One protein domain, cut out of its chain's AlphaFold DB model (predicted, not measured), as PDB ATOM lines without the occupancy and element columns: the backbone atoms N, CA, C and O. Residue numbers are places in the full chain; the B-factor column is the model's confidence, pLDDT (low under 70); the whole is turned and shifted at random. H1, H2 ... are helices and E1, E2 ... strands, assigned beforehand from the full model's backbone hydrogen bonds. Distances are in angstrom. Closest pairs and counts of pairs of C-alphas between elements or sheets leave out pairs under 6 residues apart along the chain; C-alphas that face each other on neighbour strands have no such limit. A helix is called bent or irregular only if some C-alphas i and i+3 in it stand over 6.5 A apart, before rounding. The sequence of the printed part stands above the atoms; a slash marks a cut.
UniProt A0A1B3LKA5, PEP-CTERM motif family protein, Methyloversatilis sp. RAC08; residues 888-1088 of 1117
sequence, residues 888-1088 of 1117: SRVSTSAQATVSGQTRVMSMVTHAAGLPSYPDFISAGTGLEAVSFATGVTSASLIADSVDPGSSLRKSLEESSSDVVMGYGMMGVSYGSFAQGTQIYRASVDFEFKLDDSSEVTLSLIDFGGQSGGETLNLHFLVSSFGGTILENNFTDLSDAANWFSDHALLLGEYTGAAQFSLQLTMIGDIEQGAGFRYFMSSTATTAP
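Overview. This is residues 888 to 1088 of the 1117 residues of the protein "PEP-CTERM motif family protein" of Methyloversatilis sp. RAC08 (UniProt A0A1B3LKA5). One long, twisted sheet is folded back on itself into a narrow sandwich: E7, E6, the later part of E8, the early part of E5 and E1 make one layer, and the early part of E8, residues 998 to 1011 of E5, E9, E4, E3 and E2 make the other. E5 and E8 run through both layers and join them by their bends; H1 and H2 cover the outside of the second layer, and H3 packs on E5 along one side. The printed part has 201 residues, with three named helices and nine named strands in the order E1 E2 E3 H1 H2 E4 E5 E6 E7 H3 E8 E9. The sheet is branched and mixed, only E2 and E3 being parallel neighbours, and the class is mostly strand. The whole is compact, with a radius of gyration of the C-alphas of 16.8 A, but elongated, spanning 58 by 35 by 31 A.

Along the chain. E5, residues 982 to 1011, bends by 173 degrees; its first and last C-alphas are 15.0 A apart. E8, residues 1047 to 1068, 25.5 A, bends by 145 degrees at residue 1055. E9, residues 1072 to 1084, 40.1 A, ends with C-alpha 1084 at (-11.042, -45.335, -29.295). E1, residues 889 to 897, 27.2 A, begins with C-alpha 889 at (-23.608, -51.378, -43.955). E2 is residues 900 to 909, 30.6 A; E3, 929 to 934; E4, 963 to 973, 31.6 A; E6, 1018 to 1024; E7, 1027 to 1034. H1 is residues 939 to 945, H2 951 to 958 and H3 1037 to 1044.

Arrangement. E5 has E1 and E9 on one side and E8 on the other side, each antiparallel, with N 987 and O 893 at 2.8 A, N 1003 and O 1079 at 2.8 A, and N 988 and O 1062 at 2.9 A. E4 lies antiparallel between E9 (N 968 and O 1078, 2.9 A) and E3 (N 932 and O 969, 2.9 A). Edge strand E2 is parallel to E3, with N 907 and O 931 at 3.0 A. E6 is antiparallel to E8 (N 1021 and O 1063, 2.9 A) and forms a hairpin with edge strand E7 (N 1020 and O 1032, 2.9 A). The closest C-alphas of E1 and E3, Ala 894 and Ala 929, are 5.4 A apart. H1 and H2, a helical hairpin, touch at Ala 939 and Leu 956, C-alphas 6.2 A apart, and are on the same face of the sheet, each at a height of 9.3 A. H3 is on the sheet; its closest C-alpha to E5 is Phe 1044, 5.4 A from Leu 1004. H1 is irregular, but only just, with C-alphas 941 and 944 7.0 A apart; 1 of its 3 O i to N i+4 pairs and 2 of its 4 O i to N i+3 pairs are within hydrogen-bond range, while in H2 and H3 every O i to N i+4 pair is.

Size, cuts and confidence. The C-alphas farthest apart, Gly 900 and Pro 1088, are 59.6 A apart. The printed part has no cut; the link from E2 to E3, 19 residues, is long. Mean pLDDT of the printed part is 82.0, and residues 911 to 925, 958 to 963, 1012 to 1014 and 1085 to 1088 are under 70.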
ATOM      1  N   SER A 888     -20.425 -54.052 -41.203       78.31
ATOM      2  CA  SER A 888     -20.891 -52.698 -41.535       78.31
ATOM      3  C   SER A 888     -21.805 -52.648 -42.771       78.31
ATOM      4  O   SER A 888     -21.702 -53.487 -43.672       78.31
ATOM      5  N   ARG A 889     -22.717 -51.667 -42.819       87.25
ATOM      6  CA  ARG A 889     -23.608 -51.378 -43.955       87.25
ATOM      7  C   ARG A 889     -23.610 -49.877 -44.230       87.25
ATOM      8  O   ARG A 889     -23.813 -49.070 -43.330       87.25
ATOM      9  N   VAL A 890     -23.441 -49.512 -45.495       90.06
ATOM     10  CA  VAL A 890     -23.510 -48.125 -45.964       90.06
ATOM     11  C   VAL A 890     -24.545 -48.035 -47.078       90.06
ATOM     12  O   VAL A 890     -24.525 -48.837 -48.014       90.06
ATOM     13  N   SER A 891     -25.460 -47.073 -46.988       93.25
ATOM     14  CA  SER A 891     -26.463 -46.805 -48.017       93.25
ATOM     15  C   SER A 891     -26.427 -45.343 -48.430       93.25
ATOM     16  O   SER A 891     -26.491 -44.464 -47.585       93.25
ATOM     17  N   THR A 892     -26.342 -45.068 -49.727       94.81
ATOM     18  CA  THR A 892     -26.482 -43.719 -50.286       94.81
ATOM     19  C   THR A 892     -27.793 -43.606 -51.048       94.81
ATOM     20  O   THR A 892     -28.259 -44.568 -51.664       94.81
ATOM     21  N   SER A 893     -28.398 -42.423 -51.010       96.75
ATOM     22  CA  SER A 893     -29.655 -42.124 -51.689       96.75
ATOM     23  C   SER A 893     -29.606 -40.729 -52.307       96.75
ATOM     24  O   SER A 893     -29.111 -39.785 -51.694       96.75
ATOM     25  N   ALA A 894     -30.115 -40.594 -53.526       95.56
ATOM     26  CA  ALA A 894     -30.243 -39.332 -54.243       95.56
ATOM     27  C   ALA A 894     -31.626 -39.253 -54.901       95.56
ATOM     28  O   ALA A 894     -32.045 -40.180 -55.597       95.56
ATOM     29  N   GLN A 895     -32.339 -38.154 -54.674       96.31
ATOM     30  CA  GLN A 895     -33.728 -37.957 -55.081       96.31
ATOM     31  C   GLN A 895     -33.908 -36.546 -55.648       96.31
ATOM     32  O   GLN A 895     -33.391 -35.576 -55.090       96.31
ATOM     33  N   ALA A 896     -34.661 -36.426 -56.737       92.94
ATOM     34  CA  ALA A 896     -34.996 -35.143 -57.344       92.94
ATOM     35  C   ALA A 896     -36.408 -35.166 -57.940       92.94
ATOM     36  O   ALA A 896     -36.855 -36.190 -58.469       92.94
ATOM     37  N   THR A 897     -37.098 -34.029 -57.882       91.38
ATOM     38  CA  THR A 897     -38.335 -33.814 -58.639       91.38
ATOM     39  C   THR A 897     -38.021 -33.576 -60.117       91.38
ATOM     40  O   THR A 897     -37.075 -32.865 -60.456       91.38
ATOM     41  N   VAL A 898     -38.805 -34.184 -61.009       88.75
ATOM     42  CA  VAL A 898     -38.593 -34.092 -62.461       88.75
ATOM     43  C   VAL A 898     -39.140 -32.772 -62.999       88.75
ATOM     44  O   VAL A 898     -40.329 -32.484 -62.859       88.75
ATOM     45  N   SER A 899     -38.280 -31.994 -63.657       86.69
ATOM     46  CA  SER A 899     -38.635 -30.744 -64.341       86.69
ATOM     47  C   SER A 899     -37.669 -30.514 -65.507       86.69
ATOM     48  O   SER A 899     -36.522 -30.115 -65.320       86.69
ATOM     49  N   GLY A 900     -38.113 -30.838 -66.720       86.06
ATOM     50  CA  GLY A 900     -37.237 -31.043 -67.871       86.06
ATOM     51  C   GLY A 900     -36.457 -32.354 -67.756       86.06
ATOM     52  O   GLY A 900     -36.964 -33.335 -67.214       86.06
ATOM     53  N   GLN A 901     -35.227 -32.368 -68.273       88.12
ATOM     54  CA  GLN A 901     -34.299 -33.484 -68.081       88.12
ATOM     55  C   GLN A 901     -33.722 -33.431 -66.663       88.12
ATOM     56  O   GLN A 901     -33.203 -32.397 -66.254       88.12
ATOM     57  N   THR A 902     -33.820 -34.535 -65.924       91.00
ATOM     58  CA  THR A 902     -33.366 -34.675 -64.536       91.00
ATOM     59  C   THR A 902     -32.681 -36.029 -64.354       91.00
ATOM     60  O   THR A 902     -33.196 -37.066 -64.778       91.00
ATOM     61  N   ARG A 903     -31.513 -36.048 -63.717       92.62
ATOM     62  CA  ARG A 903     -30.671 -37.224 -63.518       92.62
ATOM     63  C   ARG A 903     -30.062 -37.230 -62.118       92.62
ATOM     64  O   ARG A 903     -29.423 -36.275 -61.687       92.62
ATOM     65  N   VAL A 904     -30.192 -38.363 -61.435       94.19
ATOM     66  CA  VAL A 904     -29.621 -38.588 -60.100       94.19
ATOM     67  C   VAL A 904     -28.726 -39.819 -60.083       94.19
ATOM     68  O   VAL A 904     -28.892 -40.748 -60.885       94.19
ATOM     69  N   MET A 905     -27.755 -39.826 -59.171       94.00
ATOM     70  CA  MET A 905     -26.813 -40.933 -59.040       94.00
ATOM     71  C   MET A 905     -26.461 -41.216 -57.580       94.00
ATOM     72  O   MET A 905     -26.180 -40.308 -56.800       94.00
ATOM     73  N   SER A 906     -26.422 -42.495 -57.228       94.38
ATOM     74  CA  SER A 906     -25.959 -42.971 -55.929       94.38
ATOM     75  C   SER A 906     -24.940 -44.077 -56.117       94.38
ATOM     76  O   SER A 906     -25.100 -44.941 -56.981       94.38
ATOM     77  N   MET A 907     -23.879 -44.051 -55.322       92.50
ATOM     78  CA  MET A 907     -22.817 -45.047 -55.401       92.50
ATOM     79  C   MET A 907     -22.283 -45.374 -54.016       92.50
ATOM     80  O   MET A 907     -22.136 -44.478 -53.185       92.50
ATOM     81  N   VAL A 908     -21.981 -46.649 -53.780       90.75
ATOM     82  CA  VAL A 908     -21.297 -47.115 -52.570       90.75
ATOM     83  C   VAL A 908     -20.240 -48.154 -52.933       90.75
ATOM     84  O   VAL A 908     -20.476 -48.986 -53.808       90.75
ATOM     85  N   THR A 909     -19.090 -48.144 -52.260       86.31
ATOM     86  CA  THR A 909     -18.076 -49.206 -52.373       86.31
ATOM     87  C   THR A 909     -17.492 -49.605 -51.014       86.31
ATOM     88  O   THR A 909     -17.311 -48.759 -50.142       86.31
ATOM     89  N   HIS A 910     -17.159 -50.889 -50.854       79.06
ATOM     90  CA  HIS A 910     -16.243 -51.397 -49.819       79.06
ATOM     91  C   HIS A 910     -14.943 -51.987 -50.419       79.06
ATOM     92  O   HIS A 910     -14.135 -52.564 -49.698       79.06
ATOM     93  N   ALA A 911     -14.727 -51.849 -51.733       61.44
ATOM     94  CA  ALA A 911     -13.570 -52.410 -52.430       61.44
ATOM     95  C   ALA A 911     -12.269 -51.623 -52.160       61.44
ATOM     96  O   ALA A 911     -12.294 -50.433 -51.844       61.44
ATOM     97  N   ALA A 912     -11.114 -52.278 -52.337       52.38
ATOM     98  CA  ALA A 912      -9.788 -51.700 -52.104       52.38
ATOM     99  C   ALA A 912      -9.450 -50.559 -53.094       52.38
ATOM    100  O   ALA A 912      -8.911 -50.795 -54.174       52.38
ATOM    101  N   GLY A 913      -9.755 -49.315 -52.716       59.88
ATOM    102  CA  GLY A 913      -9.372 -48.094 -53.438       59.88
ATOM    103  C   GLY A 913     -10.413 -46.977 -53.320       59.88
ATOM    104  O   GLY A 913     -11.608 -47.242 -53.207       59.88
ATOM    105  N   LEU A 914      -9.972 -45.715 -53.353       62.53
ATOM    106  CA  LEU A 914     -10.891 -44.575 -53.392       62.53
ATOM    107  C   LEU A 914     -11.419 -44.359 -54.815       62.53
ATOM    108  O   LEU A 914     -10.614 -44.223 -55.741       62.53
ATOM    109  N   PRO A 915     -12.745 -44.278 -55.018       64.88
ATOM    110  CA  PRO A 915     -13.290 -43.867 -56.298       64.88
ATOM    111  C   PRO A 915     -12.876 -42.432 -56.624       64.88
ATOM    112  O   PRO A 915     -12.927 -41.545 -55.772       64.88
ATOM    113  N   SER A 916     -12.529 -42.181 -57.884       61.91
ATOM    114  CA  SER A 916     -12.464 -40.821 -58.411       61.91
ATOM    115  C   SER A 916     -13.891 -40.294 -58.527       61.91
ATOM    116  O   SER A 916     -14.635 -40.702 -59.425       61.91
ATOM    117  N   TYR A 917     -14.299 -39.433 -57.604       64.50
ATOM    118  CA  TYR A 917     -15.614 -38.827 -57.691       64.50
ATOM    119  C   TYR A 917     -15.655 -37.711 -58.751       64.50
ATOM    120  O   TYR A 917     -14.659 -37.004 -58.925       64.50
ATOM    121  N   PRO A 918     -16.779 -37.536 -59.472       61.28
ATOM    122  CA  PRO A 918     -16.978 -36.390 -60.349       61.28
ATOM    123  C   PRO A 918     -16.807 -35.090 -59.566       61.28
ATOM    124  O   PRO A 918     -17.344 -34.959 -58.465       61.28
ATOM    125  N   ASP A 919     -16.104 -34.125 -60.153       62.47
ATOM    126  CA  ASP A 919     -15.978 -32.790 -59.579       62.47
ATOM    127  C   ASP A 919     -17.330 -32.057 -59.671       62.47
ATOM    128  O   ASP A 919     -17.641 -31.375 -60.646       62.47
ATOM    129  N   PHE A 920     -18.181 -32.274 -58.666       64.88
ATOM    130  CA  PHE A 920     -19.473 -31.598 -58.507       64.88
ATOM    131  C   PHE A 920     -19.302 -30.164 -57.972       64.88
ATOM    132  O   PHE A 920     -20.268 -29.412 -57.893       64.88
ATOM    133  N   ILE A 921     -18.072 -29.791 -57.603       57.50
ATOM    134  CA  ILE A 921     -17.706 -28.553 -56.909       57.50
ATOM    135  C   ILE A 921     -17.424 -27.427 -57.927       57.50
ATOM    136  O   ILE A 921     -17.546 -26.259 -57.563       57.50
ATOM    137  N   SER A 922     -17.118 -27.739 -59.202       50.12
ATOM    138  CA  SER A 922     -16.578 -26.751 -60.158       50.12
ATOM    139  C   SER A 922     -17.317 -26.530 -61.497       50.12
ATOM    140  O   SER A 922     -17.031 -25.527 -62.156       50.12
ATOM    141  N   ALA A 923     -18.273 -27.367 -61.931       46.38
ATOM    142  CA  ALA A 923     -19.041 -27.118 -63.167       46.38
ATOM    143  C   ALA A 923     -20.333 -27.946 -63.269       46.38
ATOM    144  O   ALA A 923     -20.377 -29.083 -62.813       46.38
ATOM    145  N   GLY A 924     -21.358 -27.403 -63.942       55.66
ATOM    146  CA  GLY A 924     -22.658 -28.041 -64.196       55.66
ATOM    147  C   GLY A 924     -22.558 -29.455 -64.787       55.66
ATOM    148  O   GLY A 924     -22.498 -29.644 -66.000       55.66
ATOM    149  N   THR A 925     -22.584 -30.458 -63.910       62.22
ATOM    150  CA  THR A 925     -22.382 -31.886 -64.215       62.22
ATOM    151  C   THR A 925     -23.568 -32.543 -64.937       62.22
ATOM    152  O   THR A 925     -23.494 -33.713 -65.332       62.22
ATOM    153  N   GLY A 926     -24.680 -31.816 -65.103       71.81
ATOM    154  CA  GLY A 926     -25.953 -32.366 -65.579       71.81
ATOM    155  C   GLY A 926     -26.497 -33.457 -64.649       71.81
ATOM    156  O   GLY A 926     -27.005 -34.474 -65.127       71.81
ATOM    157  N   LEU A 927     -26.251 -33.324 -63.342       83.62
ATOM    158  CA  LEU A 927     -26.781 -34.171 -62.274       83.62
ATOM    159  C   LEU A 927     -27.395 -33.268 -61.199       83.62
ATOM    160  O   LEU A 927     -26.729 -32.368 -60.692       83.62
ATOM    161  N   GLU A 928     -28.644 -33.527 -60.834       89.56
ATOM    162  CA  GLU A 928     -29.406 -32.701 -59.891       89.56
ATOM    163  C   GLU A 928     -29.251 -33.164 -58.439       89.56
ATOM    164  O   GLU A 928     -29.367 -32.363 -57.514       89.56
ATOM    165  N   ALA A 929     -28.945 -34.445 -58.217       91.38
ATOM    166  CA  ALA A 929     -28.579 -34.963 -56.902       91.38
ATOM    167  C   ALA A 929     -27.578 -36.117 -57.019       91.38
ATOM    168  O   ALA A 929     -27.737 -37.028 -57.842       91.38
ATOM    169  N   VAL A 930     -26.557 -36.091 -56.165       91.50
ATOM    170  CA  VAL A 930     -25.526 -37.125 -56.073       91.50
ATOM    171  C   VAL A 930     -25.231 -37.480 -54.622       91.50
ATOM    172  O   VAL A 930     -25.166 -36.609 -53.755       91.50
ATOM    173  N   SER A 931     -25.020 -38.768 -54.361       92.81
ATOM    174  CA  SER A 931     -24.531 -39.252 -53.069       92.81
ATOM    175  C   SER A 931     -23.568 -40.414 -53.287       92.81
ATOM    176  O   SER A 931     -23.953 -41.464 -53.809       92.81
ATOM    177  N   PHE A 932     -22.302 -40.217 -52.924       91.06
ATOM    178  CA  PHE A 932     -21.256 -41.228 -53.028       91.06
ATOM    179  C   PHE A 932     -20.632 -41.476 -51.665       91.06
ATOM    180  O   PHE A 932     -20.359 -40.533 -50.923       91.06
ATOM    181  N   ALA A 933     -20.381 -42.743 -51.355       89.69
ATOM    182  CA  ALA A 933     -19.707 -43.134 -50.131       89.69
ATOM    183  C   ALA A 933     -18.811 -44.352 -50.355       89.69
ATOM    184  O   ALA A 933     -19.133 -45.277 -51.097       89.69
ATOM    185  N   THR A 934     -17.697 -44.375 -49.653       85.88
ATOM    186  CA  THR A 934     -16.871 -45.547 -49.417       85.88
ATOM    187  C   THR A 934     -17.071 -45.935 -47.960       85.88
ATOM    188  O   THR A 934     -17.099 -45.055 -47.094       85.88
ATOM    189  N   GLY A 935     -17.245 -47.230 -47.700       78.81
ATOM    190  CA  GLY A 935     -17.273 -47.785 -46.348       78.81
ATOM    191  C   GLY A 935     -15.906 -47.721 -45.662       78.81
ATOM    192  O   GLY A 935     -15.068 -46.887 -46.005       78.81
ATOM    193  N   VAL A 936     -15.676 -48.605 -44.690       73.56
ATOM    194  CA  VAL A 936     -14.457 -48.598 -43.865       73.56
ATOM    195  C   VAL A 936     -13.196 -48.552 -44.741       73.56
ATOM    196  O   VAL A 936     -12.998 -49.388 -45.623       73.56
ATOM    197  N   THR A 937     -12.345 -47.551 -44.514       72.88
ATOM    198  CA  THR A 937     -11.110 -47.306 -45.273       72.88
ATOM    199  C   THR A 937      -9.977 -46.868 -44.337       72.88
ATOM    200  O   THR A 937     -10.172 -46.739 -43.129       72.88
ATOM    201  N   SER A 938      -8.762 -46.673 -44.854       73.56
ATOM    202  CA  SER A 938      -7.625 -46.223 -44.042       73.56
ATOM    203  C   SER A 938      -7.414 -44.714 -44.144       73.56
ATOM    204  O   SER A 938      -7.556 -44.117 -45.212       73.56
ATOM    205  N   ALA A 939      -6.967 -44.106 -43.042       72.12
ATOM    206  CA  ALA A 939      -6.511 -42.715 -43.007       72.12
ATOM    207  C   ALA A 939      -5.466 -42.417 -44.103       72.12
ATOM    208  O   ALA A 939      -5.508 -41.377 -44.756       72.12
ATOM    209  N   SER A 940      -4.577 -43.376 -44.381       72.81
ATOM    210  CA  SER A 940      -3.565 -43.260 -45.436       72.81
ATOM    211  C   SER A 940      -4.135 -43.178 -46.856       72.81
ATOM    212  O   SER A 940      -3.505 -42.558 -47.705       72.81
ATOM    213  N   LEU A 941      -5.298 -43.782 -47.131       73.31
ATOM    214  CA  LEU A 941      -5.924 -43.732 -48.456       73.31
ATOM    215  C   LEU A 941      -6.575 -42.372 -48.714       73.31
ATOM    216  O   LEU A 941      -6.514 -41.876 -49.835       73.31
ATOM    217  N   ILE A 942      -7.179 -41.762 -47.690       77.94
ATOM    218  CA  ILE A 942      -7.891 -40.481 -47.822       77.94
ATOM    219  C   ILE A 942      -6.995 -39.254 -47.620       77.94
ATOM    220  O   ILE A 942      -7.396 -38.166 -48.029       77.94
ATOM    221  N   ALA A 943      -5.792 -39.399 -47.054       75.44
ATOM    222  CA  ALA A 943      -4.887 -38.279 -46.789       75.44
ATOM    223  C   ALA A 943      -4.645 -37.416 -48.041       75.44
ATOM    224  O   ALA A 943      -4.817 -36.202 -47.989       75.44
ATOM    225  N   ASP A 944      -4.368 -38.032 -49.193       75.19
ATOM    226  CA  ASP A 944      -4.112 -37.323 -50.458       75.19
ATOM    227  C   ASP A 944      -5.325 -36.545 -50.998       75.19
ATOM    228  O   ASP A 944      -5.168 -35.655 -51.834       75.19
ATOM    229  N   SER A 945      -6.531 -36.844 -50.510       74.62
ATOM    230  CA  SER A 945      -7.765 -36.148 -50.889       74.62
ATOM    231  C   SER A 945      -8.054 -34.895 -50.046       74.62
ATOM    232  O   SER A 945      -8.946 -34.122 -50.407       74.62
ATOM    233  N   VAL A 946      -7.296 -34.679 -48.965       80.00
ATOM    234  CA  VAL A 946      -7.394 -33.530 -48.049       80.00
ATOM    235  C   VAL A 946      -6.195 -32.603 -48.269       80.00
ATOM    236  O   VAL A 946      -5.065 -33.075 -48.423       80.00
ATOM    237  N   ASP A 947      -6.418 -31.286 -48.271       81.19
ATOM    238  CA  ASP A 947      -5.357 -30.284 -48.444       81.19
ATOM    239  C   ASP A 947      -4.249 -30.465 -47.379       81.19
ATOM    240  O   ASP A 947      -4.556 -30.489 -46.185       81.19
ATOM    241  N   PRO A 948      -2.959 -30.578 -47.759       75.75
ATOM    242  CA  PRO A 948      -1.839 -30.624 -46.816       75.75
ATOM    243  C   PRO A 948      -1.816 -29.496 -45.767       75.75
ATOM    244  O   PRO A 948      -1.223 -29.662 -44.702       75.75
ATOM    245  N   GLY A 949      -2.415 -28.335 -46.059       78.00
ATOM    246  CA  GLY A 949      -2.493 -27.195 -45.140       78.00
ATOM    247  C   GLY A 949      -3.644 -27.239 -44.125       78.00
ATOM    248  O   GLY A 949      -3.642 -26.427 -43.196       78.00
ATOM    249  N   SER A 950      -4.606 -28.150 -44.288       84.69
ATOM    250  CA  SER A 950      -5.851 -28.204 -43.507       84.69
ATOM    251  C   SER A 950      -5.641 -28.736 -42.079       84.69
ATOM    252  O   SER A 950      -4.742 -29.540 -41.806       84.69
ATOM    253  N   SER A 951      -6.474 -28.283 -41.137       82.12
ATOM    254  CA  SER A 951      -6.476 -28.798 -39.760       82.12
ATOM    255  C   SER A 951      -6.949 -30.255 -39.687       82.12
ATOM    256  O   SER A 951      -6.392 -31.039 -38.913       82.12
ATOM    257  N   LEU A 952      -7.877 -30.654 -40.562       83.88
ATOM    258  CA  LEU A 952      -8.317 -32.043 -40.718       83.88
ATOM    259  C   LEU A 952      -7.184 -32.969 -41.166       83.88
ATOM    260  O   LEU A 952      -7.084 -34.087 -40.660       83.88
ATOM    261  N   ARG A 953      -6.294 -32.513 -42.062       80.56
ATOM    262  CA  ARG A 953      -5.120 -33.299 -42.480       80.56
ATOM    263  C   ARG A 953      -4.213 -33.622 -41.297       80.56
ATOM    264  O   ARG A 953      -3.817 -34.771 -41.136       80.56
ATOM    265  N   LYS A 954      -3.919 -32.628 -40.457       76.88
ATOM    266  CA  LYS A 954      -3.090 -32.820 -39.256       76.88
ATOM    267  C   LYS A 954      -3.735 -33.801 -38.284       76.88
ATOM    268  O   LYS A 954      -3.062 -34.719 -37.836       76.88
ATOM    269  N   SER A 955      -5.040 -33.663 -38.040       75.19
ATOM    270  CA  SER A 955      -5.801 -34.599 -37.200       75.19
ATOM    271  C   SER A 955      -5.706 -36.042 -37.702       75.19
ATOM    272  O   SER A 955      -5.626 -36.970 -36.900       75.19
ATOM    273  N   LEU A 956      -5.704 -36.225 -39.025       76.44
ATOM    274  CA  LEU A 956      -5.638 -37.530 -39.668       76.44
ATOM    275  C   LEU A 956      -4.225 -38.147 -39.632       76.44
ATOM    276  O   LEU A 956      -4.079 -39.359 -39.499       76.44
ATOM    277  N   GLU A 957      -3.183 -37.319 -39.746       74.19
ATOM    278  CA  GLU A 957      -1.774 -37.737 -39.701       74.19
ATOM    279  C   GLU A 957      -1.269 -37.984 -38.264       74.19
ATOM    280  O   GLU A 957      -0.412 -38.844 -38.050       74.19
ATOM    281  N   GLU A 958      -1.806 -37.266 -37.271       68.75
ATOM    282  CA  GLU A 958      -1.449 -37.400 -35.848       68.75
ATOM    283  C   GLU A 958      -2.114 -38.619 -35.174       68.75
ATOM    284  O   GLU A 958      -1.567 -39.174 -34.216       68.75
ATOM    285  N   SER A 959      -3.238 -39.104 -35.711       61.62
ATOM    286  CA  SER A 959      -4.071 -40.155 -35.107       61.62
ATOM    287  C   SER A 959      -3.899 -41.508 -35.807       61.62
ATOM    288  O   SER A 959      -4.799 -42.028 -36.459       61.62
ATOM    289  N   SER A 960      -2.722 -42.127 -35.652       52.62
ATOM    290  CA  SER A 960      -2.390 -43.449 -36.238       52.62
ATOM    291  C   SER A 960      -3.303 -44.628 -35.827       52.62
ATOM    292  O   SER A 960      -3.159 -45.727 -36.365       52.62
ATOM    293  N   SER A 961      -4.224 -44.411 -34.882       53.94
ATOM    294  CA  SER A 961      -5.209 -45.368 -34.363       53.94
ATOM    295  C   SER A 961      -6.646 -45.133 -34.853       53.94
ATOM    296  O   SER A 961      -7.530 -45.898 -34.474       53.94
ATOM    297  N   ASP A 962      -6.897 -44.100 -35.664       62.06
ATOM    298  CA  ASP A 962      -8.246 -43.772 -36.132       62.06
ATOM    299  C   ASP A 962      -8.712 -44.721 -37.242       62.06
ATOM    300  O   ASP A 962      -8.059 -44.894 -38.277       62.06
ATOM    301  N   VAL A 963      -9.896 -45.300 -37.049       69.75
ATOM    302  CA  VAL A 963     -10.608 -46.034 -38.100       69.75
ATOM    303  C   VAL A 963     -11.456 -45.029 -38.873       69.75
ATOM    304  O   VAL A 963     -12.347 -44.398 -38.302       69.75
ATOM    305  N   VAL A 964     -11.196 -44.876 -40.175       78.00
ATOM    306  CA  VAL A 964     -12.073 -44.100 -41.060       78.00
ATOM    307  C   VAL A 964     -13.255 -44.990 -41.413       78.00
ATOM    308  O   VAL A 964     -13.145 -45.918 -42.213       78.00
ATOM    309  N   MET A 965     -14.387 -44.721 -40.778       76.94
ATOM    310  CA  MET A 965     -15.607 -45.510 -40.916       76.94
ATOM    311  C   MET A 965     -16.322 -45.242 -42.245       76.94
ATOM    312  O   MET A 965     -17.015 -46.116 -42.761       76.94
ATOM    313  N   GLY A 966     -16.119 -44.061 -42.830       82.88
ATOM    314  CA  GLY A 966     -16.587 -43.767 -44.178       82.88
ATOM    315  C   GLY A 966     -15.990 -42.489 -44.750       82.88
ATOM    316  O   GLY A 966     -15.617 -41.579 -44.014       82.88
ATOM    317  N   TYR A 967     -15.913 -42.416 -46.073       85.56
ATOM    318  CA  TYR A 967     -15.486 -41.236 -46.828       85.56
ATOM    319  C   TYR A 967     -16.400 -41.058 -48.031       85.56
ATOM    320  O   TYR A 967     -16.689 -42.023 -48.732       85.56
ATOM    321  N   GLY A 968     -16.843 -39.843 -48.319       88.50
ATOM    322  CA  GLY A 968     -17.810 -39.643 -49.383       88.50
ATOM    323  C   GLY A 968     -17.978 -38.204 -49.813       88.50
ATOM    324  O   GLY A 968     -17.270 -37.294 -49.382       88.50
ATOM    325  N   MET A 969     -18.951 -38.016 -50.692       88.44
ATOM    326  CA  MET A 969     -19.411 -36.704 -51.110       88.44
ATOM    327  C   MET A 969     -20.913 -36.710 -51.350       88.44
ATOM    328  O   MET A 969     -21.495 -37.723 -51.741       88.44
ATOM    329  N   MET A 970     -21.538 -35.562 -51.137       90.50
ATOM    330  CA  MET A 970     -22.943 -35.335 -51.452       90.50
ATOM    331  C   MET A 970     -23.086 -34.000 -52.161       90.50
ATOM    332  O   MET A 970     -22.332 -33.063 -51.900       90.50
ATOM    333  N   GLY A 971     -24.061 -33.919 -53.056       89.81
ATOM    334  CA  GLY A 971     -24.329 -32.700 -53.796       89.81
ATOM    335  C   GLY A 971     -25.746 -32.652 -54.333       89.81
ATOM    336  O   GLY A 971     -26.353 -33.679 -54.641       89.81
ATOM    337  N   VAL A 972     -26.263 -31.437 -54.435       90.19
ATOM    338  CA  VAL A 972     -27.572 -31.109 -54.992       90.19
ATOM    339  C   VAL A 972     -27.429 -29.872 -55.874       90.19
ATOM    340  O   VAL A 972     -26.725 -28.926 -55.521       90.19
ATOM    341  N   SER A 973     -28.079 -29.864 -57.032       88.56
ATOM    342  CA  SER A 973     -28.046 -28.755 -57.985       88.56
ATOM    343  C   SER A 973     -29.408 -28.575 -58.635       88.56
ATOM    344  O   SER A 973     -30.075 -29.546 -58.982       88.56
ATOM    345  N   TYR A 974     -29.790 -27.324 -58.854       84.81
ATOM    346  CA  TYR A 974     -30.929 -26.974 -59.683       84.81
ATOM    347  C   TYR A 974     -30.643 -27.364 -61.139       84.81
ATOM    348  O   TYR A 974     -29.555 -27.099 -61.659       84.81
ATOM    349  N   GLY A 975     -31.604 -28.030 -61.780       81.88
ATOM    350  CA  GLY A 975     -31.444 -28.550 -63.138       81.88
ATOM    351  C   GLY A 975     -31.474 -27.443 -64.192       81.88
ATOM    352  O   GLY A 975     -32.290 -26.527 -64.122       81.88
ATOM    353  N   SER A 976     -30.642 -27.543 -65.232       82.00
ATOM    354  CA  SER A 976     -30.573 -26.529 -66.304       82.00
ATOM    355  C   SER A 976     -31.860 -26.407 -67.134       82.00
ATOM    356  O   SER A 976     -32.052 -25.422 -67.844       82.00
ATOM    357  N   PHE A 977     -32.741 -27.410 -67.063       80.44
ATOM    358  CA  PHE A 977     -34.043 -27.439 -67.740       80.44
ATOM    359  C   PHE A 977     -35.227 -27.243 -66.782       80.44
ATOM    360  O   PHE A 977     -36.377 -27.236 -67.232       80.44
ATOM    361  N   ALA A 978     -34.957 -27.085 -65.483       82.75
ATOM    362  CA  ALA A 978     -35.983 -27.003 -64.460       82.75
ATOM    363  C   ALA A 978     -36.698 -25.645 -64.466       82.75
ATOM    364  O   ALA A 978     -36.102 -24.590 -64.697       82.75
ATOM    365  N   GLN A 979     -37.998 -25.671 -64.177       81.69
ATOM    366  CA  GLN A 979     -38.835 -24.482 -64.014       81.69
ATOM    367  C   GLN A 979     -39.561 -24.505 -62.665       81.69
ATOM    368  O   GLN A 979     -40.121 -25.534 -62.279       81.69
ATOM    369  N   GLY A 980     -39.621 -23.353 -61.994       84.81
ATOM    370  CA  GLY A 980     -40.318 -23.191 -60.716       84.81
ATOM    371  C   GLY A 980     -39.647 -23.937 -59.559       84.81
ATOM    372  O   GLY A 980     -38.539 -24.439 -59.684       84.81
ATOM    373  N   THR A 981     -40.330 -24.016 -58.417       87.62
ATOM    374  CA  THR A 981     -39.774 -24.622 -57.200       87.62
ATOM    375  C   THR A 981     -39.611 -26.139 -57.325       87.62
ATOM    376  O   THR A 981     -40.579 -26.851 -57.590       87.62
ATOM    377  N   GLN A 982     -38.401 -26.631 -57.068       89.94
ATOM    378  CA  GLN A 982     -38.004 -28.039 -57.105       89.94
ATOM    379  C   GLN A 982     -37.383 -28.477 -55.775       89.94
ATOM    380  O   GLN A 982     -36.862 -27.649 -55.023       89.94
ATOM    381  N   ILE A 983     -37.438 -29.781 -55.486       91.12
ATOM    382  CA  ILE A 983     -36.871 -30.379 -54.270       91.12
ATOM    383  C   ILE A 983     -35.807 -31.399 -54.667       91.12
ATOM    384  O   ILE A 983     -36.089 -32.363 -55.382       91.12
ATOM    385  N   TYR A 984     -34.605 -31.214 -54.131       92.50
ATOM    386  CA  TYR A 984     -33.455 -32.089 -54.339       92.50
ATOM    387  C   TYR A 984     -32.960 -32.608 -52.994       92.50
ATOM    388  O   TYR A 984     -32.850 -31.843 -52.032       92.50
ATOM    389  N   ARG A 985     -32.669 -33.906 -52.905       95.19
ATOM    390  CA  ARG A 985     -32.174 -34.547 -51.683       95.19
ATOM    391  C   ARG A 985     -31.034 -35.500 -51.991       95.19
ATOM    392  O   ARG A 985     -31.135 -36.324 -52.895       95.19
ATOM    393  N   ALA A 986     -29.993 -35.432 -51.177       94.44
ATOM    394  CA  ALA A 986     -28.937 -36.427 -51.103       94.44
ATOM    395  C   ALA A 986     -28.808 -36.879 -49.647       94.44
ATOM    396  O   ALA A 986     -28.841 -36.052 -48.736       94.44
ATOM    397  N   SER A 987     -28.684 -38.179 -49.415       95.81
ATOM    398  CA  SER A 987     -28.438 -38.717 -48.083       95.81
ATOM    399  C   SER A 987     -27.475 -39.891 -48.107       95.81
ATOM    400  O   SER A 987     -27.264 -40.542 -49.140       95.81
ATOM    401  N   VAL A 988     -26.884 -40.151 -46.949       94.44
ATOM    402  CA  VAL A 988     -26.103 -41.346 -46.663       94.44
ATOM    403  C   VAL A 988     -26.455 -41.848 -45.267       94.44
ATOM    404  O   VAL A 988     -26.532 -41.070 -44.318       94.44
ATOM    405  N   ASP A 989     -26.663 -43.152 -45.160       92.94
ATOM    406  CA  ASP A 989     -26.885 -43.878 -43.923       92.94
ATOM    407  C   ASP A 989     -25.710 -44.818 -43.689       92.94
ATOM    408  O   ASP A 989     -25.355 -45.640 -44.539       92.94
ATOM    409  N   PHE A 990     -25.130 -44.706 -42.508       89.75
ATOM    410  CA  PHE A 990     -24.042 -45.529 -42.037       89.75
ATOM    411  C   PHE A 990     -24.513 -46.377 -40.861       89.75
ATOM    412  O   PHE A 990     -25.082 -45.853 -39.903       89.75
ATOM    413  N   GLU A 991     -24.251 -47.676 -40.916       88.38
ATOM    414  CA  GLU A 991     -24.519 -48.632 -39.849       88.38
ATOM    415  C   GLU A 991     -23.244 -49.431 -39.571       88.38
ATOM    416  O   GLU A 991     -22.693 -50.099 -40.452       88.38
ATOM    417  N   PHE A 992     -22.761 -49.351 -38.335       82.88
ATOM    418  CA  PHE A 992     -21.514 -49.974 -37.908       82.88
ATOM    419  C   PHE A 992     -21.683 -50.700 -36.583       82.88
ATOM    420  O   PHE A 992     -22.609 -50.449 -35.805       82.88
ATOM    421  N   LYS A 993     -20.707 -51.556 -36.291       80.69
ATOM    422  CA  LYS A 993     -20.497 -52.119 -34.967       80.69
ATOM    423  C   LYS A 993     -19.111 -51.718 -34.479       80.69
ATOM    424  O   LYS A 993     -18.119 -52.079 -35.099       80.69
ATOM    425  N   LEU A 994     -19.068 -50.970 -33.385       78.50
ATOM    426  CA  LEU A 994     -17.845 -50.561 -32.706       78.50
ATOM    427  C   LEU A 994     -17.438 -51.646 -31.702       78.50
ATOM    428  O   LEU A 994     -18.270 -52.089 -30.902       78.50
ATOM    429  N   ASP A 995     -16.175 -52.069 -31.761       74.44
ATOM    430  CA  ASP A 995     -15.615 -53.081 -30.854       74.44
ATOM    431  C   ASP A 995     -15.313 -52.511 -29.457       74.44
ATOM    432  O   ASP A 995     -15.479 -53.213 -28.459       74.44
ATOM    433  N   ASP A 996     -14.965 -51.224 -29.389       77.94
ATOM    434  CA  ASP A 996     -14.662 -50.472 -28.169       77.94
ATOM    435  C   ASP A 996     -15.572 -49.236 -28.033       77.94
ATOM    436  O   ASP A 996     -16.280 -48.859 -28.970       77.94
ATOM    437  N   SER A 997     -15.566 -48.602 -26.852       82.06
ATOM    438  CA  SER A 997     -16.138 -47.257 -26.705       82.06
ATOM    439  C   SER A 997     -15.263 -46.266 -27.465       82.06
ATOM    440  O   SER A 997     -14.052 -46.207 -27.228       82.06
ATOM    441  N   SER A 998     -15.858 -45.528 -28.398       82.88
ATOM    442  CA  SER A 998     -15.128 -44.627 -29.289       82.88
ATOM    443  C   SER A 998     -15.865 -43.307 -29.463       82.88
ATOM    444  O   SER A 998     -17.089 -43.281 -29.624       82.88
ATOM    445  N   GLU A 999     -15.111 -42.212 -29.492       86.25
ATOM    446  CA  GLU A 999     -15.613 -40.917 -29.945       86.25
ATOM    447  C   GLU A 999     -15.741 -40.931 -31.467       86.25
ATOM    448  O   GLU A 999     -14.798 -41.288 -32.174       86.25
ATOM    449  N   VAL A1000     -16.914 -40.553 -31.977       86.88
ATOM    450  CA  VAL A1000     -17.193 -40.477 -33.415       86.88
ATOM    451  C   VAL A1000     -17.174 -39.020 -33.859       86.88
ATOM    452  O   VAL A1000     -17.922 -38.194 -33.331       86.88
ATOM    453  N   THR A1001     -16.359 -38.714 -34.866       88.06
ATOM    454  CA  THR A1001     -16.227 -37.371 -35.444       88.06
ATOM    455  C   THR A1001     -16.624 -37.382 -36.918       88.06
ATOM    456  O   THR A1001     -16.185 -38.239 -37.688       88.06
ATOM    457  N   LEU A1002     -17.456 -36.420 -37.322       90.50
ATOM    458  CA  LEU A1002     -17.756 -36.109 -38.718       90.50
ATOM    459  C   LEU A1002     -16.898 -34.928 -39.170       90.50
ATOM    460  O   LEU A1002     -17.026 -33.828 -38.640       90.50
ATOM    461  N   SER A1003     -16.076 -35.144 -40.185       90.31
ATOM    462  CA  SER A1003     -15.181 -34.139 -40.750       90.31
ATOM    463  C   SER A1003     -15.651 -33.716 -42.138       90.31
ATOM    464  O   SER A1003     -15.842 -34.554 -43.024       90.31
ATOM    465  N   LEU A1004     -15.824 -32.413 -42.331       90.44
ATOM    466  CA  LEU A1004     -16.259 -31.767 -43.567       90.44
ATOM    467  C   LEU A1004     -15.034 -31.124 -44.232       90.44
ATOM    468  O   LEU A1004     -14.409 -30.229 -43.666       90.44
ATOM    469  N   ILE A1005     -14.639 -31.649 -45.392       87.44
ATOM    470  CA  ILE A1005     -13.332 -31.376 -46.009       87.44
ATOM    471  C   ILE A1005     -13.363 -30.034 -46.736       87.44
ATOM    472  O   ILE A1005     -12.569 -29.139 -46.450       87.44
ATOM    473  N   ASP A1006     -14.271 -29.918 -47.697       86.12
ATOM    474  CA  ASP A1006     -14.410 -28.768 -48.574       86.12
ATOM    475  C   ASP A1006     -15.845 -28.622 -49.072       86.12
ATOM    476  O   ASP A1006     -16.672 -29.529 -48.951       86.12
ATOM    477  N   PHE A1007     -16.127 -27.453 -49.636       86.69
ATOM    478  CA  PHE A1007     -17.435 -27.082 -50.146       86.69
ATOM    479  C   PHE A1007     -17.310 -26.391 -51.500       86.69
ATOM    480  O   PHE A1007     -16.462 -25.522 -51.697       86.69
ATOM    481  N   GLY A1008     -18.203 -26.748 -52.416       83.06
ATOM    482  CA  GLY A1008     -18.416 -26.056 -53.679       83.06
ATOM    483  C   GLY A1008     -19.879 -25.722 -53.860       83.06
ATOM    484  O   GLY A1008     -20.757 -26.488 -53.470       83.06
ATOM    485  N   GLY A1009     -20.156 -24.594 -54.495       78.81
ATOM    486  CA  GLY A1009     -21.519 -24.267 -54.858       78.81
ATOM    487  C   GLY A1009     -21.630 -23.001 -55.685       78.81
ATOM    488  O   GLY A1009     -20.660 -22.286 -55.924       78.81
ATOM    489  N   GLN A1010     -22.849 -22.750 -56.129       79.56
ATOM    490  CA  GLN A1010     -23.237 -21.637 -56.976       79.56
ATOM    491  C   GLN A1010     -24.578 -21.095 -56.479       79.56
ATOM    492  O   GLN A1010     -25.472 -21.866 -56.136       79.56
ATOM    493  N   SER A1011     -24.719 -19.773 -56.432       73.69
ATOM    494  CA  SER A1011     -25.995 -19.098 -56.181       73.69
ATOM    495  C   SER A1011     -26.283 -18.198 -57.376       73.69
ATOM    496  O   SER A1011     -25.450 -17.363 -57.734       73.69
ATOM    497  N   GLY A1012     -27.451 -18.356 -57.996       68.25
ATOM    498  CA  GLY A1012     -27.916 -17.545 -59.125       68.25
ATOM    499  C   GLY A1012     -28.240 -16.086 -58.776       68.25
ATOM    500  O   GLY A1012     -28.929 -15.423 -59.546       68.25
ATOM    501  N   GLY A1013     -27.768 -15.577 -57.630       65.38
ATOM    502  CA  GLY A1013     -27.925 -14.187 -57.191       65.38
ATOM    503  C   GLY A1013     -29.023 -13.940 -56.146       65.38
ATOM    504  O   GLY A1013     -29.194 -12.793 -55.740       65.38
ATOM    505  N   GLU A1014     -29.733 -14.980 -55.692       66.56
ATOM    506  CA  GLU A1014     -30.785 -14.934 -54.655       66.56
ATOM    507  C   GLU A1014     -30.380 -15.726 -53.386       66.56
ATOM    508  O   GLU A1014     -29.281 -16.284 -53.296       66.56
ATOM    509  N   THR A1015     -31.273 -15.753 -52.386       75.06
ATOM    510  CA  THR A1015     -31.069 -16.433 -51.091       75.06
ATOM    511  C   THR A1015     -30.991 -17.953 -51.281       75.06
ATOM    512  O   THR A1015     -31.923 -18.558 -51.807       75.06
ATOM    513  N   LEU A1016     -29.902 -18.580 -50.821       80.25
ATOM    514  CA  LEU A1016     -29.732 -20.037 -50.832       80.25
ATOM    515  C   LEU A1016     -30.798 -20.686 -49.927       80.25
ATOM    516  O   LEU A1016     -31.198 -20.120 -48.918       80.25
ATOM    517  N   ASN A1017     -31.278 -21.882 -50.258       85.88
ATOM    518  CA  ASN A1017     -32.166 -22.636 -49.367       85.88
ATOM    519  C   ASN A1017     -31.655 -24.068 -49.260       85.88
ATOM    520  O   ASN A1017     -32.109 -24.977 -49.963       85.88
ATOM    521  N   LEU A1018     -30.626 -24.213 -48.425       88.31
ATOM    522  CA  LEU A1018     -29.898 -25.452 -48.201       88.31
ATOM    523  C   LEU A1018     -30.051 -25.879 -46.739       88.31
ATOM    524  O   LEU A1018     -29.691 -25.142 -45.823       88.31
ATOM    525  N   HIS A1019     -30.560 -27.086 -46.527       92.94
ATOM    526  CA  HIS A1019     -30.781 -27.688 -45.216       92.94
ATOM    527  C   HIS A1019     -29.879 -28.906 -45.047       92.94
ATOM    528  O   HIS A1019     -29.870 -29.801 -45.895       92.94
ATOM    529  N   PHE A1020     -29.118 -28.931 -43.956       93.44
ATOM    530  CA  PHE A1020     -28.247 -30.038 -43.585       93.44
ATOM    531  C   PHE A1020     -28.669 -30.606 -42.234       93.44
ATOM    532  O   PHE A1020     -28.812 -29.874 -41.252       93.44
ATOM    533  N   LEU A1021     -28.859 -31.921 -42.193       94.19
ATOM    534  CA  LEU A1021     -29.332 -32.653 -41.029       94.19
ATOM    535  C   LEU A1021     -28.410 -33.843 -40.763       94.19
ATOM    536  O   LEU A1021     -28.133 -34.633 -41.665       94.19
ATOM    537  N   VAL A1022     -27.993 -33.999 -39.508       92.50
ATOM    538  CA  VAL A1022     -27.332 -35.207 -39.001       92.50
ATOM    539  C   VAL A1022     -28.205 -35.809 -37.913       92.50
ATOM    540  O   VAL A1022     -28.609 -35.126 -36.967       92.50
ATOM    541  N   SER A1023     -28.489 -37.099 -38.029       91.56
ATOM    542  CA  SER A1023     -29.290 -37.834 -37.053       91.56
ATOM    543  C   SER A1023     -28.673 -39.185 -36.702       91.56
ATOM    544  O   SER A1023     -27.880 -39.741 -37.462       91.56
ATOM    545  N   SER A1024     -29.040 -39.715 -35.538       87.19
ATOM    546  CA  SER A1024     -28.687 -41.064 -35.085       87.19
ATOM    547  C   SER A1024     -29.908 -41.731 -34.461       87.19
ATOM    548  O   SER A1024     -30.645 -41.094 -33.712       87.19
ATOM    549  N   PHE A1025     -30.174 -42.995 -34.814       81.12
ATOM    550  CA  PHE A1025     -31.369 -43.749 -34.389       81.12
ATOM    551  C   PHE A1025     -32.705 -42.984 -34.557       81.12
ATOM    552  O   PHE A1025     -33.647 -43.168 -33.786       81.12
ATOM    553  N   GLY A1026     -32.789 -42.097 -35.556       74.69
ATOM    554  CA  GLY A1026     -33.953 -41.239 -35.812       74.69
ATOM    555  C   GLY A1026     -34.054 -39.975 -34.942       74.69
ATOM    556  O   GLY A1026     -35.005 -39.215 -35.108       74.69
ATOM    557  N   GLY A1027     -33.102 -39.725 -34.039       83.19
ATOM    558  CA  GLY A1027     -32.979 -38.482 -33.274       83.19
ATOM    559  C   GLY A1027     -32.020 -37.486 -33.931       83.19
ATOM    560  O   GLY A1027     -30.929 -37.860 -34.361       83.19
ATOM    561  N   THR A1028     -32.408 -36.211 -34.002       88.38
ATOM    562  CA  THR A1028     -31.572 -35.129 -34.547       88.38
ATOM    563  C   THR A1028     -30.384 -34.832 -33.628       88.38
ATOM    564  O   THR A1028     -30.580 -34.501 -32.460       88.38
ATOM    565  N   ILE A1029     -29.164 -34.913 -34.167       89.38
ATOM    566  CA  ILE A1029     -27.924 -34.477 -33.500       89.38
ATOM    567  C   ILE A1029     -27.630 -33.023 -33.869       89.38
ATOM    568  O   ILE A1029     -27.300 -32.208 -33.010       89.38
ATOM    569  N   LEU A1030     -27.760 -32.710 -35.156       89.88
ATOM    570  CA  LEU A1030     -27.405 -31.421 -35.726       89.88
ATOM    571  C   LEU A1030     -28.381 -31.071 -36.839       89.88
ATOM    572  O   LEU A1030     -28.685 -31.910 -37.685       89.88
ATOM    573  N   GLU A1031     -28.822 -29.822 -36.860       93.19
ATOM    574  CA  GLU A1031     -29.666 -29.289 -37.917       93.19
ATOM    575  C   GLU A1031     -29.250 -27.852 -38.225       93.19
ATOM    576  O   GLU A1031     -29.272 -26.980 -37.352       93.19
ATOM    577  N   ASN A1032     -28.881 -27.602 -39.477       92.56
ATOM    578  CA  ASN A1032     -28.435 -26.302 -39.952       92.56
ATOM    579  C   ASN A1032     -29.184 -25.923 -41.231       92.56
ATOM    580  O   ASN A1032     -29.392 -26.742 -42.123       92.56
ATOM    581  N   ASN A1033     -29.563 -24.651 -41.323       91.88
ATOM    582  CA  ASN A1033     -30.156 -24.052 -42.512       91.88
ATOM    583  C   ASN A1033     -29.237 -22.930 -42.989       91.88
ATOM    584  O   ASN A1033     -28.881 -22.059 -42.195       91.88
ATOM    585  N   PHE A1034     -28.874 -22.944 -44.266       90.06
ATOM    586  CA  PHE A1034     -27.998 -21.954 -44.875       90.06
ATOM    587  C   PHE A1034     -28.768 -21.137 -45.900       90.06
ATOM    588  O   PHE A1034     -29.361 -21.685 -46.832       90.06
ATOM    589  N   THR A1035     -28.714 -19.821 -45.715       86.81
ATOM    590  CA  THR A1035     -29.320 -18.831 -46.611       86.81
ATOM    591  C   THR A1035     -28.312 -18.124 -47.512       86.81
ATOM    592  O   THR A1035     -28.701 -17.430 -48.448       86.81
ATOM    593  N   ASP A1036     -27.017 -18.317 -47.253       85.31
ATOM    594  CA  ASP A1036     -25.914 -17.675 -47.959       85.31
ATOM    595  C   ASP A1036     -24.806 -18.690 -48.298       85.31
ATOM    596  O   ASP A1036     -24.483 -19.576 -47.501       85.31
ATOM    597  N   LEU A1037     -24.239 -18.570 -49.505       83.06
ATOM    598  CA  LEU A1037     -23.221 -19.492 -50.014       83.06
ATOM    599  C   LEU A1037     -21.881 -19.335 -49.284       83.06
ATOM    600  O   LEU A1037     -21.175 -20.323 -49.092       83.06
ATOM    601  N   SER A1038     -21.522 -18.114 -48.882       85.19
ATOM    602  CA  SER A1038     -20.278 -17.848 -48.158       85.19
ATOM    603  C   SER A1038     -20.352 -18.350 -46.717       85.19
ATOM    604  O   SER A1038     -19.386 -18.942 -46.235       85.19
ATOM    605  N   ASP A1039     -21.514 -18.227 -46.072       87.00
ATOM    606  CA  ASP A1039     -21.765 -18.821 -44.757       87.00
ATOM    607  C   ASP A1039     -21.674 -20.352 -44.810       87.00
ATOM    608  O   ASP A1039     -21.020 -20.962 -43.964       87.00
ATOM    609  N   ALA A1040     -22.266 -20.975 -45.835       86.44
ATOM    610  CA  ALA A1040     -22.139 -22.414 -46.059       86.44
ATOM    611  C   ALA A1040     -20.677 -22.819 -46.327       86.44
ATOM    612  O   ALA A1040     -20.169 -23.735 -45.684       86.44
ATOM    613  N   ALA A1041     -19.970 -22.111 -47.212       86.06
ATOM    614  CA  ALA A1041     -18.576 -22.409 -47.540       86.06
ATOM    615  C   ALA A1041     -17.655 -22.324 -46.315       86.06
ATOM    616  O   ALA A1041     -16.832 -23.217 -46.111       86.06
ATOM    617  N   ASN A1042     -17.831 -21.301 -45.474       87.81
ATOM    618  CA  ASN A1042     -17.080 -21.144 -44.228       87.81
ATOM    619  C   ASN A1042     -17.399 -22.243 -43.207       87.81
ATOM    620  O   ASN A1042     -16.539 -22.599 -42.409       87.81
ATOM    621  N   TRP A1043     -18.629 -22.758 -43.204       90.25
ATOM    622  CA  TRP A1043     -19.058 -23.775 -42.249       90.25
ATOM    623  C   TRP A1043     -18.685 -25.202 -42.669       90.25
ATOM    624  O   TRP A1043     -18.406 -26.025 -41.806       90.25
ATOM    625  N   PHE A1044     -18.684 -25.524 -43.964       88.62
ATOM    626  CA  PHE A1044     -18.362 -26.869 -44.462       88.62
ATOM    627  C   PHE A1044     -16.865 -27.092 -44.733       88.62
ATOM    628  O   PHE A1044     -16.444 -28.240 -44.825       88.62
ATOM    629  N   SER A1045     -16.063 -26.036 -44.898       88.19
ATOM    630  CA  SER A1045     -14.642 -26.177 -45.246       88.19
ATOM    631  C   SER A1045     -13.768 -26.322 -44.000       88.19
ATOM    632  O   SER A1045     -13.819 -25.470 -43.117       88.19
ATOM    633  N   ASP A1046     -12.928 -27.360 -43.962       88.00
ATOM    634  CA  ASP A1046     -11.993 -27.649 -42.862       88.00
ATOM    635  C   ASP A1046     -12.653 -27.689 -41.463       88.00
ATOM    636  O   ASP A1046     -12.125 -27.134 -40.499       88.00
ATOM    637  N   HIS A1047     -13.824 -28.332 -41.340       89.31
ATOM    638  CA  HIS A1047     -14.624 -28.332 -40.107       89.31
ATOM    639  C   HIS A1047     -14.860 -29.746 -39.550       89.31
ATOM    640  O   HIS A1047     -15.404 -30.611 -40.232       89.31
ATOM    641  N   ALA A1048     -14.485 -29.978 -38.287       86.88
ATOM    642  CA  ALA A1048     -14.721 -31.230 -37.561       86.88
ATOM    643  C   ALA A1048     -15.853 -31.088 -36.528       86.88
ATOM    644  O   ALA A1048     -15.843 -30.167 -35.712       86.88
ATOM    645  N   LEU A1049     -16.796 -32.031 -36.526       88.75
ATOM    646  CA  LEU A1049     -17.925 -32.099 -35.602       88.75
ATOM    647  C   LEU A1049     -17.889 -33.393 -34.785       88.75
ATOM    648  O   LEU A1049     -18.044 -34.487 -35.327       88.75
ATOM    649  N   LEU A1050     -17.758 -33.266 -33.465       87.94
ATOM    650  CA  LEU A1050     -17.867 -34.392 -32.537       87.94
ATOM    651  C   LEU A1050     -19.339 -34.806 -32.387       87.94
ATOM    652  O   LEU A1050     -20.163 -34.019 -31.922       87.94
ATOM    653  N   LEU A1051     -19.669 -36.045 -32.757       85.81
ATOM    654  CA  LEU A1051     -21.029 -36.595 -32.672       85.81
ATOM    655  C   LEU A1051     -21.319 -37.271 -31.322       85.81
ATOM    656  O   LEU A1051     -22.474 -37.595 -31.040       85.81
ATOM    657  N   GLY A1052     -20.287 -37.496 -30.503       85.62
ATOM    658  CA  GLY A1052     -20.366 -38.116 -29.178       85.62
ATOM    659  C   GLY A1052     -19.608 -39.442 -29.075       85.62
ATOM    660  O   GLY A1052     -18.966 -39.884 -30.028       85.62
ATOM    661  N   GLU A1053     -19.690 -40.069 -27.902       85.69
ATOM    662  CA  GLU A1053     -19.087 -41.370 -27.596       85.69
ATOM    663  C   GLU A1053     -20.125 -42.491 -27.772       85.69
ATOM    664  O   GLU A1053     -21.251 -42.388 -27.274       85.69
ATOM    665  N   TYR A1054     -19.763 -43.558 -28.487       84.25
ATOM    666  CA  TYR A1054     -20.659 -44.667 -28.825       84.25
ATOM    667  C   TYR A1054     -19.995 -46.017 -28.530       84.25
ATOM    668  O   TYR A1054     -18.785 -46.177 -28.672       84.25
ATOM    669  N   THR A1055     -20.799 -47.017 -28.158       82.88
ATOM    670  CA  THR A1055     -20.343 -48.395 -27.917       82.88
ATOM    671  C   THR A1055     -21.319 -49.384 -28.558       82.88
ATOM    672  O   THR A1055     -22.533 -49.258 -28.388       82.88
ATOM    673  N   GLY A1056     -20.816 -50.410 -29.247       81.81
ATOM    674  CA  GLY A1056     -21.658 -51.429 -29.881       81.81
ATOM    675  C   GLY A1056     -22.251 -50.971 -31.218       81.81
ATOM    676  O   GLY A1056     -21.525 -50.481 -32.076       81.81
ATOM    677  N   ALA A1057     -23.549 -51.197 -31.446       80.88
ATOM    678  CA  ALA A1057     -24.198 -50.805 -32.702       80.88
ATOM    679  C   ALA A1057     -24.356 -49.279 -32.776       80.88
ATOM    680  O   ALA A1057     -24.897 -48.673 -31.852       80.88
ATOM    681  N   ALA A1058     -23.923 -48.676 -33.881       83.25
ATOM    682  CA  ALA A1058     -24.035 -47.244 -34.132       83.25
ATOM    683  C   ALA A1058     -24.647 -46.998 -35.515       83.25
ATOM    684  O   ALA A1058     -24.290 -47.667 -36.486       83.25
ATOM    685  N   GLN A1059     -25.565 -46.032 -35.597       87.88
ATOM    686  CA  GLN A1059     -26.201 -45.613 -36.843       87.88
ATOM    687  C   GLN A1059     -26.129 -44.093 -36.983       87.88
ATOM    688  O   GLN A1059     -26.536 -43.377 -36.065       87.88
ATOM    689  N   PHE A1060     -25.679 -43.610 -38.138       90.19
ATOM    690  CA  PHE A1060     -25.622 -42.187 -38.469       90.19
ATOM    691  C   PHE A1060     -26.241 -41.938 -39.839       90.19
ATOM    692  O   PHE A1060     -25.948 -42.659 -40.787       90.19
ATOM    693  N   SER A1061     -27.066 -40.904 -39.945       92.12
ATOM    694  CA  SER A1061     -27.660 -40.462 -41.203       92.12
ATOM    695  C   SER A1061     -27.299 -39.007 -41.448       92.12
ATOM    696  O   SER A1061     -27.525 -38.160 -40.577       92.12
ATOM    697  N   LEU A1062     -26.719 -38.724 -42.611       93.94
ATOM    698  CA  LEU A1062     -26.440 -37.373 -43.077       93.94
ATOM    699  C   LEU A1062     -27.374 -37.088 -44.248       93.94
ATOM    700  O   LEU A1062     -27.427 -37.864 -45.204       93.94
ATOM    701  N   GLN A1063     -28.076 -35.962 -44.199       94.25
ATOM    702  CA  GLN A1063     -29.014 -35.558 -45.235       94.25
ATOM    703  C   GLN A1063     -28.779 -34.106 -45.640       94.25
ATOM    704  O   GLN A1063     -28.734 -33.205 -44.805       94.25
ATOM    705  N   LEU A1064     -28.683 -33.887 -46.948       93.31
ATOM    706  CA  LEU A1064     -28.630 -32.586 -47.595       93.31
ATOM    707  C   LEU A1064     -29.902 -32.400 -48.425       93.31
ATOM    708  O   LEU A1064     -30.187 -33.200 -49.320       93.31
ATOM    709  N   THR A1065     -30.670 -31.353 -48.141       92.81
ATOM    710  CA  THR A1065     -31.886 -31.002 -48.883       92.81
ATOM    711  C   THR A1065     -31.758 -29.588 -49.430       92.81
ATOM    712  O   THR A1065     -31.366 -28.678 -48.707       92.81
ATOM    713  N   MET A1066     -32.128 -29.388 -50.691       90.44
ATOM    714  CA  MET A1066     -32.253 -28.062 -51.287       90.44
ATOM    715  C   MET A1066     -33.653 -27.881 -51.862       90.44
ATOM    716  O   MET A1066     -34.195 -28.786 -52.503       90.44
ATOM    717  N   ILE A1067     -34.217 -26.697 -51.650       88.75
ATOM    718  CA  ILE A1067     -35.438 -26.248 -52.317       88.75
ATOM    719  C   ILE A1067     -35.058 -25.048 -53.183       88.75
ATOM    720  O   ILE A1067     -34.745 -23.989 -52.652       88.75
ATOM    721  N   GLY A1068     -35.032 -25.211 -54.504       83.81
ATOM    722  CA  GLY A1068     -34.596 -24.155 -55.427       83.81
ATOM    723  C   GLY A1068     -35.641 -23.831 -56.482       83.81
ATOM    724  O   GLY A1068     -36.392 -24.711 -56.887       83.81
ATOM    725  N   ASP A1069     -35.689 -22.581 -56.924       84.31
ATOM    726  CA  ASP A1069     -36.527 -22.082 -58.024       84.31
ATOM    727  C   ASP A1069     -35.726 -21.365 -59.132       84.31
ATOM    728  O   ASP A1069     -36.287 -21.011 -60.173       84.31
ATOM    729  N   ILE A1070     -34.414 -21.199 -58.929       81.81
ATOM    730  CA  ILE A1070     -33.438 -20.649 -59.875       81.81
ATOM    731  C   ILE A1070     -32.140 -21.471 -59.864       81.81
ATOM    732  O   ILE A1070     -31.929 -22.303 -58.982       81.81
ATOM    733  N   GLU A1071     -31.246 -21.213 -60.823       81.25
ATOM    734  CA  GLU A1071     -29.946 -21.885 -60.940       81.25
ATOM    735  C   GLU A1071     -29.085 -21.691 -59.676       81.25
ATOM    736  O   GLU A1071     -28.537 -20.620 -59.427       81.25
ATOM    737  N   GLN A1072     -28.978 -22.738 -58.860       83.75
ATOM    738  CA  GLN A1072     -28.157 -22.788 -57.652       83.75
ATOM    739  C   GLN A1072     -27.744 -24.232 -57.350       83.75
ATOM    740  O   GLN A1072     -28.392 -25.176 -57.797       83.75
ATOM    741  N   GLY A1073     -26.669 -24.437 -56.598       84.62
ATOM    742  CA  GLY A1073     -26.141 -25.769 -56.314       84.62
ATOM    743  C   GLY A1073     -25.129 -25.759 -55.185       84.62
ATOM    744  O   GLY A1073     -24.489 -24.742 -54.933       84.62
ATOM    745  N   ALA A1074     -25.000 -26.888 -54.499       87.00
ATOM    746  CA  ALA A1074     -24.053 -27.071 -53.412       87.00
ATOM    747  C   ALA A1074     -23.609 -28.534 -53.333       87.00
ATOM    748  O   ALA A1074     -24.409 -29.450 -53.531       87.00
ATOM    749  N   GLY A1075     -22.347 -28.754 -52.993       88.19
ATOM    750  CA  GLY A1075     -21.796 -30.068 -52.706       88.19
ATOM    751  C   GLY A1075     -20.586 -29.972 -51.791       88.19
ATOM    752  O   GLY A1075     -19.910 -28.946 -51.739       88.19
ATOM    753  N   PHE A1076     -20.327 -31.040 -51.048       88.38
ATOM    754  CA  PHE A1076     -19.207 -31.114 -50.115       88.38
ATOM    755  C   PHE A1076     -18.667 -32.537 -50.017       88.38
ATOM    756  O   PHE A1076     -19.391 -33.515 -50.254       88.38
ATOM    757  N   ARG A1077     -17.392 -32.650 -49.643       89.06
ATOM    758  CA  ARG A1077     -16.752 -33.928 -49.314       89.06
ATOM    759  C   ARG A1077     -16.640 -34.085 -47.804       89.06
ATOM    760  O   ARG A1077     -16.466 -33.110 -47.076       89.06
ATOM    761  N   TYR A1078     -16.741 -35.319 -47.329       89.75
ATOM    762  CA  TYR A1078     -16.728 -35.623 -45.902       89.75
ATOM    763  C   TYR A1078     -16.023 -36.948 -45.614       89.75
ATOM    764  O   TYR A1078     -15.938 -37.832 -46.469       89.75
ATOM    765  N   PHE A1079     -15.554 -37.106 -44.382       87.50
ATOM    766  CA  PHE A1079     -15.175 -38.396 -43.821       87.50
ATOM    767  C   PHE A1079     -15.643 -38.509 -42.373       87.50
ATOM    768  O   PHE A1079     -15.841 -37.508 -41.692       87.50
ATOM    769  N   MET A1080     -15.826 -39.736 -41.908       86.62
ATOM    770  CA  MET A1080     -16.188 -40.043 -40.532       86.62
ATOM    771  C   MET A1080     -15.100 -40.918 -39.926       86.62
ATOM    772  O   MET A1080     -14.742 -41.945 -40.507       86.62
ATOM    773  N   SER A1081     -14.575 -40.517 -38.775       84.38
ATOM    774  CA  SER A1081     -13.561 -41.269 -38.039       84.38
ATOM    775  C   SER A1081     -14.046 -41.603 -36.635       84.38
ATOM    776  O   SER A1081     -14.889 -40.906 -36.063       84.38
ATOM    777  N   SER A1082     -13.540 -42.709 -36.097       81.50
ATOM    778  CA  SER A1082     -13.693 -43.048 -34.686       81.50
ATOM    779  C   SER A1082     -12.335 -43.127 -34.015       81.50
ATOM    780  O   SER A1082     -11.444 -43.810 -34.531       81.50
ATOM    781  N   THR A1083     -12.234 -42.532 -32.834       78.06
ATOM    782  CA  THR A1083     -11.055 -42.609 -31.975       78.06
ATOM    783  C   THR A1083     -11.431 -43.382 -30.716       78.06
ATOM    784  O   THR A1083     -12.337 -42.986 -29.982       78.06
ATOM    785  N   ALA A1084     -10.769 -44.515 -30.473       72.44
ATOM    786  CA  ALA A1084     -11.042 -45.335 -29.295       72.44
ATOM    787  C   ALA A1084     -10.716 -44.553 -28.015       72.44
ATOM    788  O   ALA A1084      -9.585 -44.096 -27.820       72.44
ATOM    789  N   THR A1085     -11.683 -44.431 -27.107       69.50
ATOM    790  CA  THR A1085     -11.444 -43.833 -25.794       69.50
ATOM    791  C   THR A1085     -10.798 -44.901 -24.924       69.50
ATOM    792  O   THR A1085     -11.469 -45.793 -24.401       69.50
ATOM    793  N   THR A1086      -9.474 -44.875 -24.788       51.56
ATOM    794  CA  THR A1086      -8.792 -45.786 -23.863       51.56
ATOM    795  C   THR A1086      -9.389 -45.614 -22.468       51.56
ATOM    796  O   THR A1086      -9.295 -44.528 -21.892       51.56
ATOM    797  N   ALA A1087      -9.975 -46.673 -21.901       40.97
ATOM    798  CA  ALA A1087     -10.312 -46.679 -20.484       40.97
ATOM    799  C   ALA A1087      -9.033 -46.348 -19.689       40.97
ATOM    800  O   ALA A1087      -7.979 -46.920 -19.995       40.97
ATOM    801  N   PRO A1088      -9.071 -45.439 -18.695       36.50
ATOM    802  CA  PRO A1088      -7.889 -45.132 -17.907       36.50
ATOM    803  C   PRO A1088      -7.360 -46.430 -17.299       36.50
ATOM    804  O   PRO A1088      -8.077 -47.135 -16.586       36.50
TER     805      PRO A1088